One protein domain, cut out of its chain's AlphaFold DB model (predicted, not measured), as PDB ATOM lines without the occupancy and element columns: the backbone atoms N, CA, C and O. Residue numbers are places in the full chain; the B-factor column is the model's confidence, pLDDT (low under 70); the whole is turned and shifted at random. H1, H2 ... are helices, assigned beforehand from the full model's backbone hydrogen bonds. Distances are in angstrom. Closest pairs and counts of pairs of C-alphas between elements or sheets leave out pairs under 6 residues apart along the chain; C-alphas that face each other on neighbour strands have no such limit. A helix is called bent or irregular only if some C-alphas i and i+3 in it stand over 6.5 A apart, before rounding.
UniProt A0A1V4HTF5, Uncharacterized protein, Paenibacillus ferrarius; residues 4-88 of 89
ATOM      1  N   PHE A   4     167.368 149.143 169.616       91.38
ATOM      2  CA  PHE A   4     166.156 148.336 169.477       91.38
ATOM      3  C   PHE A   4     165.317 148.387 170.748       91.38
ATOM      4  O   PHE A   4     165.855 148.261 171.844       91.38
ATOM      5  N   LEU A   5     164.004 148.534 170.579       92.50
ATOM      6  CA  LEU A   5     163.039 148.333 171.657       92.50
ATOM      7  C   LEU A   5     162.934 146.841 172.017       92.50
ATOM      8  O   LEU A   5     163.121 145.977 171.158       92.50
ATOM      9  N   ASP A   6     162.613 146.552 173.279       93.25
ATOM     10  CA  ASP A   6     162.543 145.206 173.851       93.25
ATOM     11  C   ASP A   6     161.111 144.810 174.263       93.25
ATOM     12  O   ASP A   6     160.333 145.589 174.832       93.25
ATOM     13  N   GLY A   7     160.769 143.553 173.990       92.69
ATOM     14  CA  GLY A   7     159.478 142.947 174.284       92.69
ATOM     15  C   GLY A   7     158.987 141.964 173.228       92.69
ATOM     16  O   GLY A   7     159.576 141.792 172.162       92.69
ATOM     17  N   ASP A   8     157.871 141.303 173.538       93.06
ATOM     18  CA  ASP A   8     157.174 140.456 172.567       93.06
ATOM     19  C   ASP A   8     156.497 141.287 171.456       93.06
ATOM     20  O   ASP A   8     156.343 142.505 171.565       93.06
ATOM     21  N   LEU A   9     156.059 140.637 170.372       90.31
ATOM     22  CA  LEU A   9     155.473 141.330 169.214       90.31
ATOM     23  C   LEU A   9     154.266 142.211 169.571       90.31
ATOM     24  O   LEU A   9     154.077 143.265 168.963       90.31
ATOM     25  N   ASN A  10     153.453 141.799 170.546       92.31
ATOM     26  CA  ASN A  10     152.295 142.572 170.974       92.31
ATOM     27  C   ASN A  10     152.729 143.795 171.797       92.31
ATOM     28  O   ASN A  10     152.238 144.898 171.567       92.31
ATOM     29  N   GLN A  11     153.696 143.623 172.702       94.38
ATOM     30  CA  GLN A  11     154.310 144.718 173.458       94.38
ATOM     31  C   GLN A  11     154.940 145.746 172.515       94.38
ATOM     32  O   GLN A  11     154.658 146.935 172.636       94.38
ATOM     33  N   LEU A  12     155.713 145.302 171.522       92.81
ATOM     34  CA  LEU A  12     156.347 146.182 170.539       92.81
ATOM     35  C   LEU A  12     155.316 146.953 169.701       92.81
ATOM     36  O   LEU A  12     155.509 148.139 169.430       92.81
ATOM     37  N   ALA A  13     154.196 146.325 169.328       90.19
ATOM     38  CA  ALA A  13     153.108 147.001 168.619       90.19
ATOM     39  C   ALA A  13     152.433 148.088 169.478       90.19
ATOM     40  O   ALA A  13     152.163 149.189 168.988       90.19
ATOM     41  N   ILE A  14     152.196 147.809 170.764       92.44
ATOM     42  CA  ILE A  14     151.625 148.772 171.718       92.44
ATOM     43  C   ILE A  14     152.597 149.930 171.963       92.44
ATOM     44  O   ILE A  14     152.197 151.093 171.884       92.44
ATOM     45  N   GLN A  15     153.872 149.623 172.211       93.00
ATOM     46  CA  GLN A  15     154.926 150.612 172.428       93.00
ATOM     47  C   GLN A  15     155.071 151.537 171.223       93.00
ATOM     48  O   GLN A  15     155.079 152.752 171.393       93.00
ATOM     49  N   LYS A  16     155.077 150.988 170.003       90.25
ATOM     50  CA  LYS A  16     155.074 151.779 168.766       90.25
ATOM     51  C   LYS A  16     153.912 152.767 168.733       90.25
ATOM     52  O   LYS A  16     154.127 153.953 168.513       90.25
ATOM     53  N   ASN A  17     152.690 152.277 168.940       89.81
ATOM     54  CA  ASN A  17     151.499 153.117 168.876       89.81
ATOM     55  C   ASN A  17     151.565 154.246 169.916       89.81
ATOM     56  O   ASN A  17     151.352 155.408 169.575       89.81
ATOM     57  N   CYS A  18     151.937 153.931 171.159       91.25
ATOM     58  CA  CYS A  18     152.125 154.937 172.203       91.25
ATOM     59  C   CYS A  18     153.177 155.985 171.801       91.25
ATOM     60  O   CYS A  18     152.884 157.181 171.812       91.25
ATOM     61  N   LEU A  19     154.360 155.555 171.357       91.44
ATOM     62  CA  LEU A  19     155.436 156.468 170.977       91.44
ATOM     63  C   LEU A  19     155.049 157.361 169.791       91.44
ATOM     64  O   LEU A  19     155.326 158.551 169.807       91.44
ATOM     65  N   GLU A  20     154.373 156.836 168.774       88.31
ATOM     66  CA  GLU A  20     153.992 157.636 167.604       88.31
ATOM     67  C   GLU A  20     152.818 158.590 167.875       88.31
ATOM     68  O   GLU A  20     152.756 159.667 167.278       88.31
ATOM     69  N   THR A  21     151.881 158.218 168.755       85.00
ATOM     70  CA  THR A  21     150.631 158.977 168.957       85.00
ATOM     71  C   THR A  21     150.639 159.867 170.194       85.00
ATOM     72  O   THR A  21     150.107 160.977 170.155       85.00
ATOM     73  N   GLN A  22     151.235 159.402 171.290       81.25
ATOM     74  CA  GLN A  22     151.219 160.081 172.586       81.25
ATOM     75  C   GLN A  22     152.525 160.840 172.806       81.25
ATOM     76  O   GLN A  22     152.521 162.009 173.200       81.25
ATOM     77  N   CYS A  23     153.650 160.223 172.455       76.31
ATOM     78  CA  CYS A  23     154.970 160.791 172.674       76.31
ATOM     79  C   CYS A  23     155.483 161.470 171.395       76.31
ATOM     80  O   CYS A  23     156.341 160.964 170.689       76.31
ATOM     81  N   LYS A  24     154.920 162.634 171.054       72.75
ATOM     82  CA  LYS A  24     155.195 163.348 169.790       72.75
ATOM     83  C   LYS A  24     156.679 163.330 169.374       72.75
ATOM     84  O   LYS A  24     157.554 163.741 170.137       72.75
ATOM     85  N   GLY A  25     156.930 162.968 168.114       74.00
ATOM     86  CA  GLY A  25     158.226 163.163 167.457       74.00
ATOM     87  C   GLY A  25     159.124 161.930 167.348       74.00
ATOM     88  O   GLY A  25     160.267 162.091 166.936       74.00
ATOM     89  N   PHE A  26     158.644 160.725 167.665       81.81
ATOM     90  CA  PHE A  26     159.382 159.503 167.330       81.81
ATOM     91  C   PHE A  26     159.144 159.089 165.878       81.81
ATOM     92  O   PHE A  26     158.005 159.007 165.417       81.81
ATOM     93  N   LYS A  27     160.232 158.783 165.168       77.38
ATOM     94  CA  LYS A  27     160.199 158.128 163.860       77.38
ATOM     95  C   LYS A  27     160.839 156.752 163.996       77.38
ATOM     96  O   LYS A  27     162.046 156.600 163.851       77.38
ATOM     97  N   LEU A  28     160.019 155.758 164.321       80.00
ATOM     98  CA  LEU A  28     160.489 154.387 164.480       80.00
ATOM     99  C   LEU A  28     160.817 153.780 163.114       80.00
ATOM    100  O   LEU A  28     160.008 153.831 162.185       80.00
ATOM    101  N   ASN A  29     162.005 153.195 163.002       77.19
ATOM    102  CA  ASN A  29     162.419 152.463 161.817       77.19
ATOM    103  C   ASN A  29     162.057 150.983 161.956       77.19
ATOM    104  O   ASN A  29     162.245 150.378 163.014       77.19
ATOM    105  N   PHE A  30     161.590 150.402 160.852       71.62
ATOM    106  CA  PHE A  30     161.327 148.975 160.721       71.62
ATOM    107  C   PHE A  30     162.246 148.421 159.645       71.62
ATOM    108  O   PHE A  30     162.051 148.666 158.456       71.62
ATOM    109  N   GLU A  31     163.256 147.677 160.069       68.50
ATOM    110  CA  GLU A  31     163.965 146.785 159.164       68.50
ATOM    111  C   GLU A  31     163.143 145.495 159.095       68.50
ATOM    112  O   GLU A  31     162.728 144.972 160.128       68.50
ATOM    113  N   SER A  32     162.805 145.027 157.891       61.50
ATOM    114  CA  SER A  32     161.898 143.890 157.688       61.50
ATOM    115  C   SER A  32     162.268 142.694 158.574       61.50
ATOM    116  O   SER A  32     163.314 142.081 158.380       61.50
ATOM    117  N   GLY A  33     161.392 142.359 159.528       64.31
ATOM    118  CA  GLY A  33     161.580 141.246 160.467       64.31
ATOM    119  C   GLY A  33     162.267 141.600 161.792       64.31
ATOM    120  O   GLY A  33     162.415 140.712 162.629       64.31
ATOM    121  N   PHE A  34     162.644 142.861 162.015       66.81
ATOM    122  CA  PHE A  34     163.302 143.321 163.239       66.81
ATOM    123  C   PHE A  34     162.375 144.156 164.141       66.81
ATOM    124  O   PHE A  34     161.418 144.768 163.651       66.81
ATOM    125  N   PRO A  35     162.653 144.199 165.461       71.81
ATOM    126  CA  PRO A  35     161.969 145.087 166.396       71.81
ATOM    127  C   PRO A  35     162.057 146.560 165.958       71.81
ATOM    128  O   PRO A  35     163.022 146.935 165.283       71.81
ATOM    129  N   PRO A  36     161.098 147.417 166.366       83.19
ATOM    130  CA  PRO A  36     161.199 148.854 166.152       83.19
ATOM    131  C   PRO A  36     162.535 149.379 166.687       83.19
ATOM    132  O   PRO A  36     162.935 149.044 167.808       83.19
ATOM    133  N   CYS A  37     163.212 150.208 165.897       86.75
ATOM    134  CA  CYS A  37     164.491 150.786 166.288       86.75
ATOM    135  C   CYS A  37     164.564 152.299 166.077       86.75
ATOM    136  O   CYS A  37     163.830 152.884 165.276       86.75
ATOM    137  N   LEU A  38     165.484 152.912 166.817       89.94
ATOM    138  CA  LEU A  38     165.802 154.336 166.804       89.94
ATOM    139  C   LEU A  38     167.242 154.548 166.329       89.94
ATOM    140  O   LEU A  38     168.090 153.654 166.437       89.94
ATOM    141  N   ASP A  39     167.502 155.725 165.764       89.62
ATOM    142  CA  ASP A  39     168.770 156.037 165.096       89.62
ATOM    143  C   ASP A  39     169.822 156.625 166.044       89.62
ATOM    144  O   ASP A  39     171.011 156.663 165.712       89.62
ATOM    145  N   SER A  40     169.406 157.047 167.239       90.62
ATOM    146  CA  SER A  40     170.274 157.655 168.244       90.62
ATOM    147  C   SER A  40     169.977 157.155 169.661       90.62
ATOM    148  O   SER A  40     168.846 156.786 169.985       90.62
ATOM    149  N   GLN A  41     171.004 157.166 170.521       90.75
ATOM    150  CA  GLN A  41     170.862 156.841 171.946       90.75
ATOM    151  C   GLN A  41     169.924 157.840 172.634       90.75
ATOM    152  O   GLN A  41     169.113 157.443 173.457       90.75
ATOM    153  N   GLU A  42     169.994 159.122 172.260       90.25
ATOM    154  CA  GLU A  42     169.132 160.166 172.820       90.25
ATOM    155  C   GLU A  42     167.648 159.888 172.542       90.25
ATOM    156  O   GLU A  42     166.814 159.985 173.443       90.25
ATOM    157  N   GLU A  43     167.299 159.501 171.310       90.75
ATOM    158  CA  GLU A  43     165.932 159.089 170.994       90.75
ATOM    159  C   GLU A  43     165.544 157.814 171.743       90.75
ATOM    160  O   GLU A  43     164.421 157.729 172.235       90.75
ATOM    161  N   TYR A  44     166.453 156.842 171.859       92.69
ATOM    162  CA  TYR A  44     166.202 155.619 172.622       92.69
ATOM    163  C   TYR A  44     165.892 155.911 174.091       92.69
ATOM    164  O   TYR A  44     164.855 155.475 174.590       92.69
ATOM    165  N   ASP A  45     166.715 156.713 174.760       92.00
ATOM    166  CA  ASP A  45     166.520 157.080 176.164       92.00
ATOM    167  C   ASP A  45     165.204 157.837 176.354       92.00
ATOM    168  O   ASP A  45     164.433 157.555 177.275       92.00
ATOM    169  N   ARG A  46     164.879 158.752 175.431       91.75
ATOM    170  CA  ARG A  46     163.577 159.426 175.422       91.75
ATOM    171  C   ARG A  46     162.420 158.440 175.258       91.75
ATOM    172  O   ARG A  46     161.414 158.591 175.946       91.75
ATOM    173  N   ALA A  47     162.537 157.456 174.370       93.44
ATOM    174  CA  ALA A  47     161.494 156.457 174.147       93.44
ATOM    175  C   ALA A  47     161.298 155.562 175.376       93.44
ATOM    176  O   ALA A  47     160.166 155.361 175.814       93.44
ATOM    177  N   VAL A  48     162.390 155.088 175.980       94.62
ATOM    178  CA  VAL A  48     162.374 154.301 177.221       94.62
ATOM    179  C   VAL A  48     161.764 155.103 178.372       94.62
ATOM    180  O   VAL A  48     160.927 154.583 179.111       94.62
ATOM    181  N   SER A  49     162.111 156.388 178.488       93.31
ATOM    182  CA  SER A  49     161.507 157.303 179.459       93.31
ATOM    183  C   SER A  49     159.995 157.425 179.261       93.31
ATOM    184  O   SER A  49     159.238 157.267 180.215       93.31
ATOM    185  N   CYS A  50     159.532 157.622 178.024       94.25
ATOM    186  CA  CYS A  50     158.108 157.667 177.693       94.25
ATOM    187  C   CYS A  50     157.381 156.359 178.038       94.25
ATOM    188  O   CYS A  50     156.377 156.380 178.752       94.25
ATOM    189  N   ILE A  51     157.932 155.218 177.609       95.12
ATOM    190  CA  ILE A  51     157.413 153.877 177.918       95.12
ATOM    191  C   ILE A  51     157.271 153.686 179.431       95.12
ATOM    192  O   ILE A  51     156.268 153.153 179.910       95.12
ATOM    193  N   TRP A  52     158.257 154.146 180.201       95.81
ATOM    194  CA  TRP A  52     158.210 154.098 181.653       95.81
ATOM    195  C   TRP A  52     157.164 155.038 182.237       95.81
ATOM    196  O   TRP A  52     156.359 154.589 183.051       95.81
ATOM    197  N   MET A  53     157.161 156.318 181.872       93.25
ATOM    198  CA  MET A  53     156.268 157.325 182.450       93.25
ATOM    199  C   MET A  53     154.800 156.941 182.275       93.25
ATOM    200  O   MET A  53     154.065 156.926 183.263       93.25
ATOM    201  N   ASP A  54     154.433 156.493 181.076       92.88
ATOM    202  CA  ASP A  54     153.063 156.090 180.747       92.88
ATOM    203  C   ASP A  54     152.775 154.617 181.081       92.88
ATOM    204  O   ASP A  54     151.672 154.120 180.853       92.88
ATOM    205  N   LYS A  55     153.756 153.907 181.663       94.31
ATOM    206  CA  LYS A  55     153.669 152.489 182.059       94.31
ATOM    207  C   LYS A  55     153.148 151.610 180.919       94.31
ATOM    208  O   LYS A  55     152.340 150.704 181.134       94.31
ATOM    209  N   VAL A  56     153.649 151.865 179.713       95.00
ATOM    210  CA  VAL A  56     153.267 151.172 178.480       95.00
ATOM    211  C   VAL A  56     153.606 149.688 178.586       95.00
ATOM    212  O   VAL A  56     154.649 149.322 179.122       95.00
ATOM    213  N   GLU A  57     152.735 148.808 178.092       95.31
ATOM    214  CA  GLU A  57     152.924 147.359 178.226       95.31
ATOM    215  C   GLU A  57     154.309 146.910 177.706       95.31
ATOM    216  O   GLU A  57     154.751 147.285 176.620       95.31
ATOM    217  N   GLY A  58     155.014 146.116 178.518       94.69
ATOM    218  CA  GLY A  58     156.410 145.732 178.287       94.69
ATOM    219  C   GLY A  58     157.447 146.665 178.924       94.69
ATOM    220  O   GLY A  58     158.633 146.357 178.863       94.69
ATOM    221  N   TRP A  59     157.052 147.753 179.605       96.50
ATOM    222  CA  TRP A  59     157.994 148.676 180.269       96.50
ATOM    223  C   TRP A  59     158.984 147.985 181.224       96.50
ATOM    224  O   TRP A  59     160.086 148.483 181.445       96.50
ATOM    225  N   TRP A  60     158.617 146.834 181.796       96.31
ATOM    226  CA  TRP A  60     159.472 146.092 182.727       96.31
ATOM    227  C   TRP A  60     160.676 145.415 182.053       96.31
ATOM    228  O   TRP A  60     161.615 145.039 182.754       96.31
ATOM    229  N   ASN A  61     160.688 145.287 180.723       96.62
ATOM    230  CA  ASN A  61     161.845 144.764 179.987       96.62
ATOM    231  C   ASN A  61     163.048 145.723 180.086       96.62
ATOM    232  O   ASN A  61     164.198 145.298 180.081       96.62
ATOM    233  N   TYR A  62     162.791 147.014 180.311       96.31
ATOM    234  CA  TYR A  62     163.800 148.074 180.328       96.31
ATOM    235  C   TYR A  62     164.411 148.334 181.711       96.31
ATOM    236  O   TYR A  62     164.954 149.412 181.948       96.31
ATOM    237  N   LYS A  63     164.335 147.379 182.655       96.69
ATOM    238  CA  LYS A  63     164.819 147.567 184.041       96.69
ATOM    239  C   LYS A  63     166.224 148.171 184.086       96.69
ATOM    240  O   LYS A  63     166.455 149.153 184.787       96.69
ATOM    241  N   ARG A  64     167.168 147.551 183.372       95.50
ATOM    242  CA  ARG A  64     168.575 147.965 183.395       95.50
ATOM    243  C   ARG A  64     168.734 149.381 182.856       95.50
ATOM    244  O   ARG A  64     169.415 150.182 183.485       95.50
ATOM    245  N   ASP A  65     168.089 149.673 181.733       95.19
ATOM    246  CA  ASP A  65     168.228 150.954 181.050       95.19
ATOM    247  C   ASP A  65     167.626 152.081 181.897       95.19
ATOM    248  O   ASP A  65     168.288 153.085 182.123       95.19
ATOM    249  N   LEU A  66     166.444 151.860 182.484       95.38
ATOM    250  CA  LEU A  66     165.767 152.819 183.363       95.38
ATOM    251  C   LEU A  66     166.547 153.152 184.638       95.38
ATOM    252  O   LEU A  66     166.477 154.285 185.118       95.38
ATOM    253  N   ILE A  67     167.249 152.169 185.209       94.69
ATOM    254  CA  ILE A  67     168.076 152.376 186.403       94.69
ATOM    255  C   ILE A  67     169.377 153.082 186.017       94.69
ATOM    256  O   ILE A  67     169.770 154.045 186.672       94.69
ATOM    257  N   TYR A  68     170.037 152.635 184.946       92.38
ATOM    258  CA  TYR A  68     171.333 153.177 184.537       92.38
ATOM    259  C   TYR A  68     171.234 154.621 184.030       92.38
ATOM    260  O   TYR A  68     172.109 155.433 184.322       92.38
ATOM    261  N   SER A  69     170.156 154.968 183.321       88.50
ATOM    262  CA  SER A  69     169.905 156.339 182.863       88.50
ATOM    263  C   SER A  69     169.302 157.251 183.941       88.50
ATOM    264  O   SER A  69     169.118 158.445 183.708       88.50
ATOM    265  N   GLY A  70     168.997 156.719 185.131       90.00
ATOM    266  CA  GLY A  70     168.479 157.495 186.259       90.00
ATOM    267  C   GLY A  70     166.997 157.878 186.158       90.00
ATOM    268  O   GLY A  70     166.542 158.732 186.918       90.00
ATOM    269  N   HIS A  71     166.218 157.256 185.265       89.00
ATOM    270  CA  HIS A  71     164.765 157.476 185.193       89.00
ATOM    271  C   HIS A  71     164.012 156.934 186.418       89.00
ATOM    272  O   HIS A  71     162.927 157.424 186.743       89.00
ATOM    273  N   CYS A  72     164.558 155.925 187.103       93.12
ATOM    274  CA  CYS A  72     164.053 155.466 188.396       93.12
ATOM    275  C   CYS A  72     165.139 154.761 189.220       93.12
ATOM    276  O   CYS A  72     166.155 154.328 188.682       93.12
ATOM    277  N   THR A  73     164.904 154.615 190.527       96.62
ATOM    278  CA  THR A  73     165.718 153.723 191.367       96.62
ATOM    279  C   THR A  73     165.227 152.282 191.255       96.62
ATOM    280  O   THR A  73     164.078 152.025 190.874       96.62
ATOM    281  N   GLU A  74     166.077 151.329 191.637       97.25
ATOM    282  CA  GLU A  74     165.709 149.914 191.658       97.25
ATOM    283  C   GLU A  74     164.514 149.646 192.588       97.25
ATOM    284  O   GLU A  74     163.585 148.920 192.225       97.25
ATOM    285  N   GLU A  75     164.478 150.292 193.754       97.62
ATOM    286  CA  GLU A  75     163.374 150.177 194.706       97.62
ATOM    287  C   GLU A  75     162.065 150.657 194.081       97.62
ATOM    288  O   GLU A  75     161.042 149.967 194.183       97.62
ATOM    289  N   LYS A  76     162.099 151.805 193.387       96.62
ATOM    290  CA  LYS A  76     160.910 152.369 192.747       96.62
ATOM    291  C   LYS A  76     160.415 151.494 191.602       96.62
ATOM    292  O   LYS A  76     159.206 151.301 191.462       96.62
ATOM    293  N   PHE A  77     161.326 150.935 190.809       97.19
ATOM    294  CA  PHE A  77     160.979 149.995 189.747       97.19
ATOM    295  C   PHE A  77     160.179 148.808 190.305       97.19
ATOM    296  O   PHE A  77     159.090 148.494 189.819       97.19
ATOM    297  N   TYR A  78     160.679 148.182 191.375       97.19
ATOM    298  CA  TYR A  78     160.014 147.033 191.986       97.19
ATOM    299  C   TYR A  78     158.713 147.387 192.712       97.19
ATOM    300  O   TYR A  78     157.787 146.575 192.720       97.19
ATOM    301  N   GLU A  79     158.611 148.577 193.305       96.69
ATOM    302  CA  GLU A  79     157.357 149.087 193.871       96.69
ATOM    303  C   GLU A  79     156.252 149.134 192.808       96.69
ATOM    304  O   GLU A  79     155.177 148.561 193.002       96.69
ATOM    305  N   VAL A  80     156.545 149.733 191.650       96.06
ATOM    306  CA  VAL A  80     155.607 149.823 190.524       96.06
ATOM    307  C   VAL A  80     155.285 148.440 189.956       96.06
ATOM    308  O   VAL A  80     154.120 148.146 189.680       96.06
ATOM    309  N   LEU A  81     156.289 147.571 189.796       95.94
ATOM    310  CA  LEU A  81     156.082 146.226 189.252       95.94
ATOM    311  C   LEU A  81     155.134 145.402 190.133       95.94
ATOM    312  O   LEU A  81     154.239 144.728 189.620       95.94
ATOM    313  N   ARG A  82     155.292 145.488 191.460       95.94
ATOM    314  CA  ARG A  82     154.385 144.839 192.415       95.94
ATOM    315  C   ARG A  82     152.974 145.401 192.312       95.94
ATOM    316  O   ARG A  82     152.039 144.618 192.190       95.94
ATOM    317  N   ALA A  83     152.821 146.727 192.295       93.75
ATOM    318  CA  ALA A  83     151.512 147.370 192.171       93.75
ATOM    319  C   ALA A  83     150.764 146.927 190.900       93.75
ATOM    320  O   ALA A  83     149.581 146.599 190.961       93.75
ATOM    321  N   ARG A  84     151.466 146.827 189.762       92.94
ATOM    322  CA  ARG A  84     150.905 146.292 188.511       92.94
ATOM    323  C   ARG A  84     150.388 144.862 188.676       92.94
ATOM    324  O   ARG A  84     149.299 144.558 188.202       92.94
ATOM    325  N   ASN A  85     151.176 143.982 189.292       89.94
ATOM    326  CA  ASN A  85     150.818 142.570 189.424       89.94
ATOM    327  C   ASN A  85     149.664 142.353 190.411       89.94
ATOM    328  O   ASN A  85     148.847 141.469 190.186       89.94
ATOM    329  N   SER A  86     149.548 143.187 191.447       88.12
ATOM    330  CA  SER A  86     148.408 143.156 192.370       88.12
ATOM    331  C   SER A  86     147.085 143.544 191.703       88.12
ATOM    332  O   SER A  86     146.051 143.016 192.082       88.12
ATOM    333  N   ASN A  87     147.116 144.421 190.696       77.25
ATOM    334  CA  ASN A  87     145.925 144.864 189.956       77.25
ATOM    335  C   ASN A  87     145.501 143.904 188.826       77.25
ATOM    336  O   ASN A  87     144.559 144.199 188.095       77.25
ATOM    337  N   ARG A  88     146.234 142.800 188.624       67.12
ATOM    338  CA  ARG A  88     145.944 141.776 187.604       67.12
ATOM    339  C   ARG A  88     145.270 140.518 188.166       67.12
ATOM    340  O   ARG A  88     144.959 139.628 187.378       67.12
TER     341      ARG A  88
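This is residues 4 to 88 of the 89 residues of an uncharacterized protein of Paenibacillus ferrarius (UniProt A0A1V4HTF5). Look for four helices joined in a stepwise chain of contacts, each touching the next along the sequence: H1 at one end crosses H2 nearly at right angles, H3 turns back from H2 at a steep angle, and H4 folds back beside H3 as a helical hairpin at the other end. A long loop, residues 22 to 40, joins H1 to H2 and, through Ser 32, makes the extreme of the model opposite H4. The printed part has 85 residues with four named helices, in the order H1, H2, H3, H4, and no named strand; the class is all helix. The whole is compact, with a radius of gyration of the C-alphas of 12.7 A, and spans 36 by 27 by 22 A along its three main axes.

Start with H2, residues 41 to 53, one of three helices of 13 residues: find C-alpha 41 at (170.862, 156.841, 171.946), from where it runs 18.0 A to C-alpha 53. Go back along the chain to H1, residues 9 to 21, which begins at C-alpha 9 at (155.473, 141.330, 169.214) and measures 18.3 A. After H2 comes H3, residues 59 to 68, 14.7 A long and irregular: the C-alphas of Asn 61 and Arg 64 are 8.2 A apart. H4, residues 74 to 86, runs 18.6 A to C-alpha 86 at (148.408, 143.156, 192.370).

From H2, look first to H1: the two touch, about perpendicular at 82 degrees, and their closest C-alphas are those of Leu 19 and Ala 47, 6.8 A apart. H1 touches H2 with residues 15 to 19 alone, and H2 touches H1 with residues 47 to 51 alone. With residues 48 to 52 alone, H2 also touches H3, at a steep tilt of 56 degrees, opposite ways; the closest C-alphas are those of Trp 52 and Trp 59, 5.6 A apart. H3 and H4 form a helical hairpin at a shallow tilt of 11 degrees, opposite ways, but they only just touch, with 3 pairs of C-alphas within 8 A; the closest are those of Ile 67 and Glu 74, 6.3 A apart. The helix packing is only just mostly crossed, with 1 of the 3 touching pairs at a shallow tilt. H1 is apart from H3 and H4, and H2 is apart from H4. Along the backbones of H1, H2 and H4, every O i to N i+4 pair is within hydrogen-bond range; in H3, 3 of 6 are.

The two C-alphas farthest apart are those of Ser 32 and Glu 75, 37.6 A. The printed part has no cut. The link from H1 to H2 is long, with 19 residues whose C-alphas lie 11 to 21 A from the mean of all C-alphas; the links from H2 to H3 and from H3 to H4 are tight. The mean pLDDT of the printed part is 89.2; look for values under 70 at residues 31 to 34 and at residue 88.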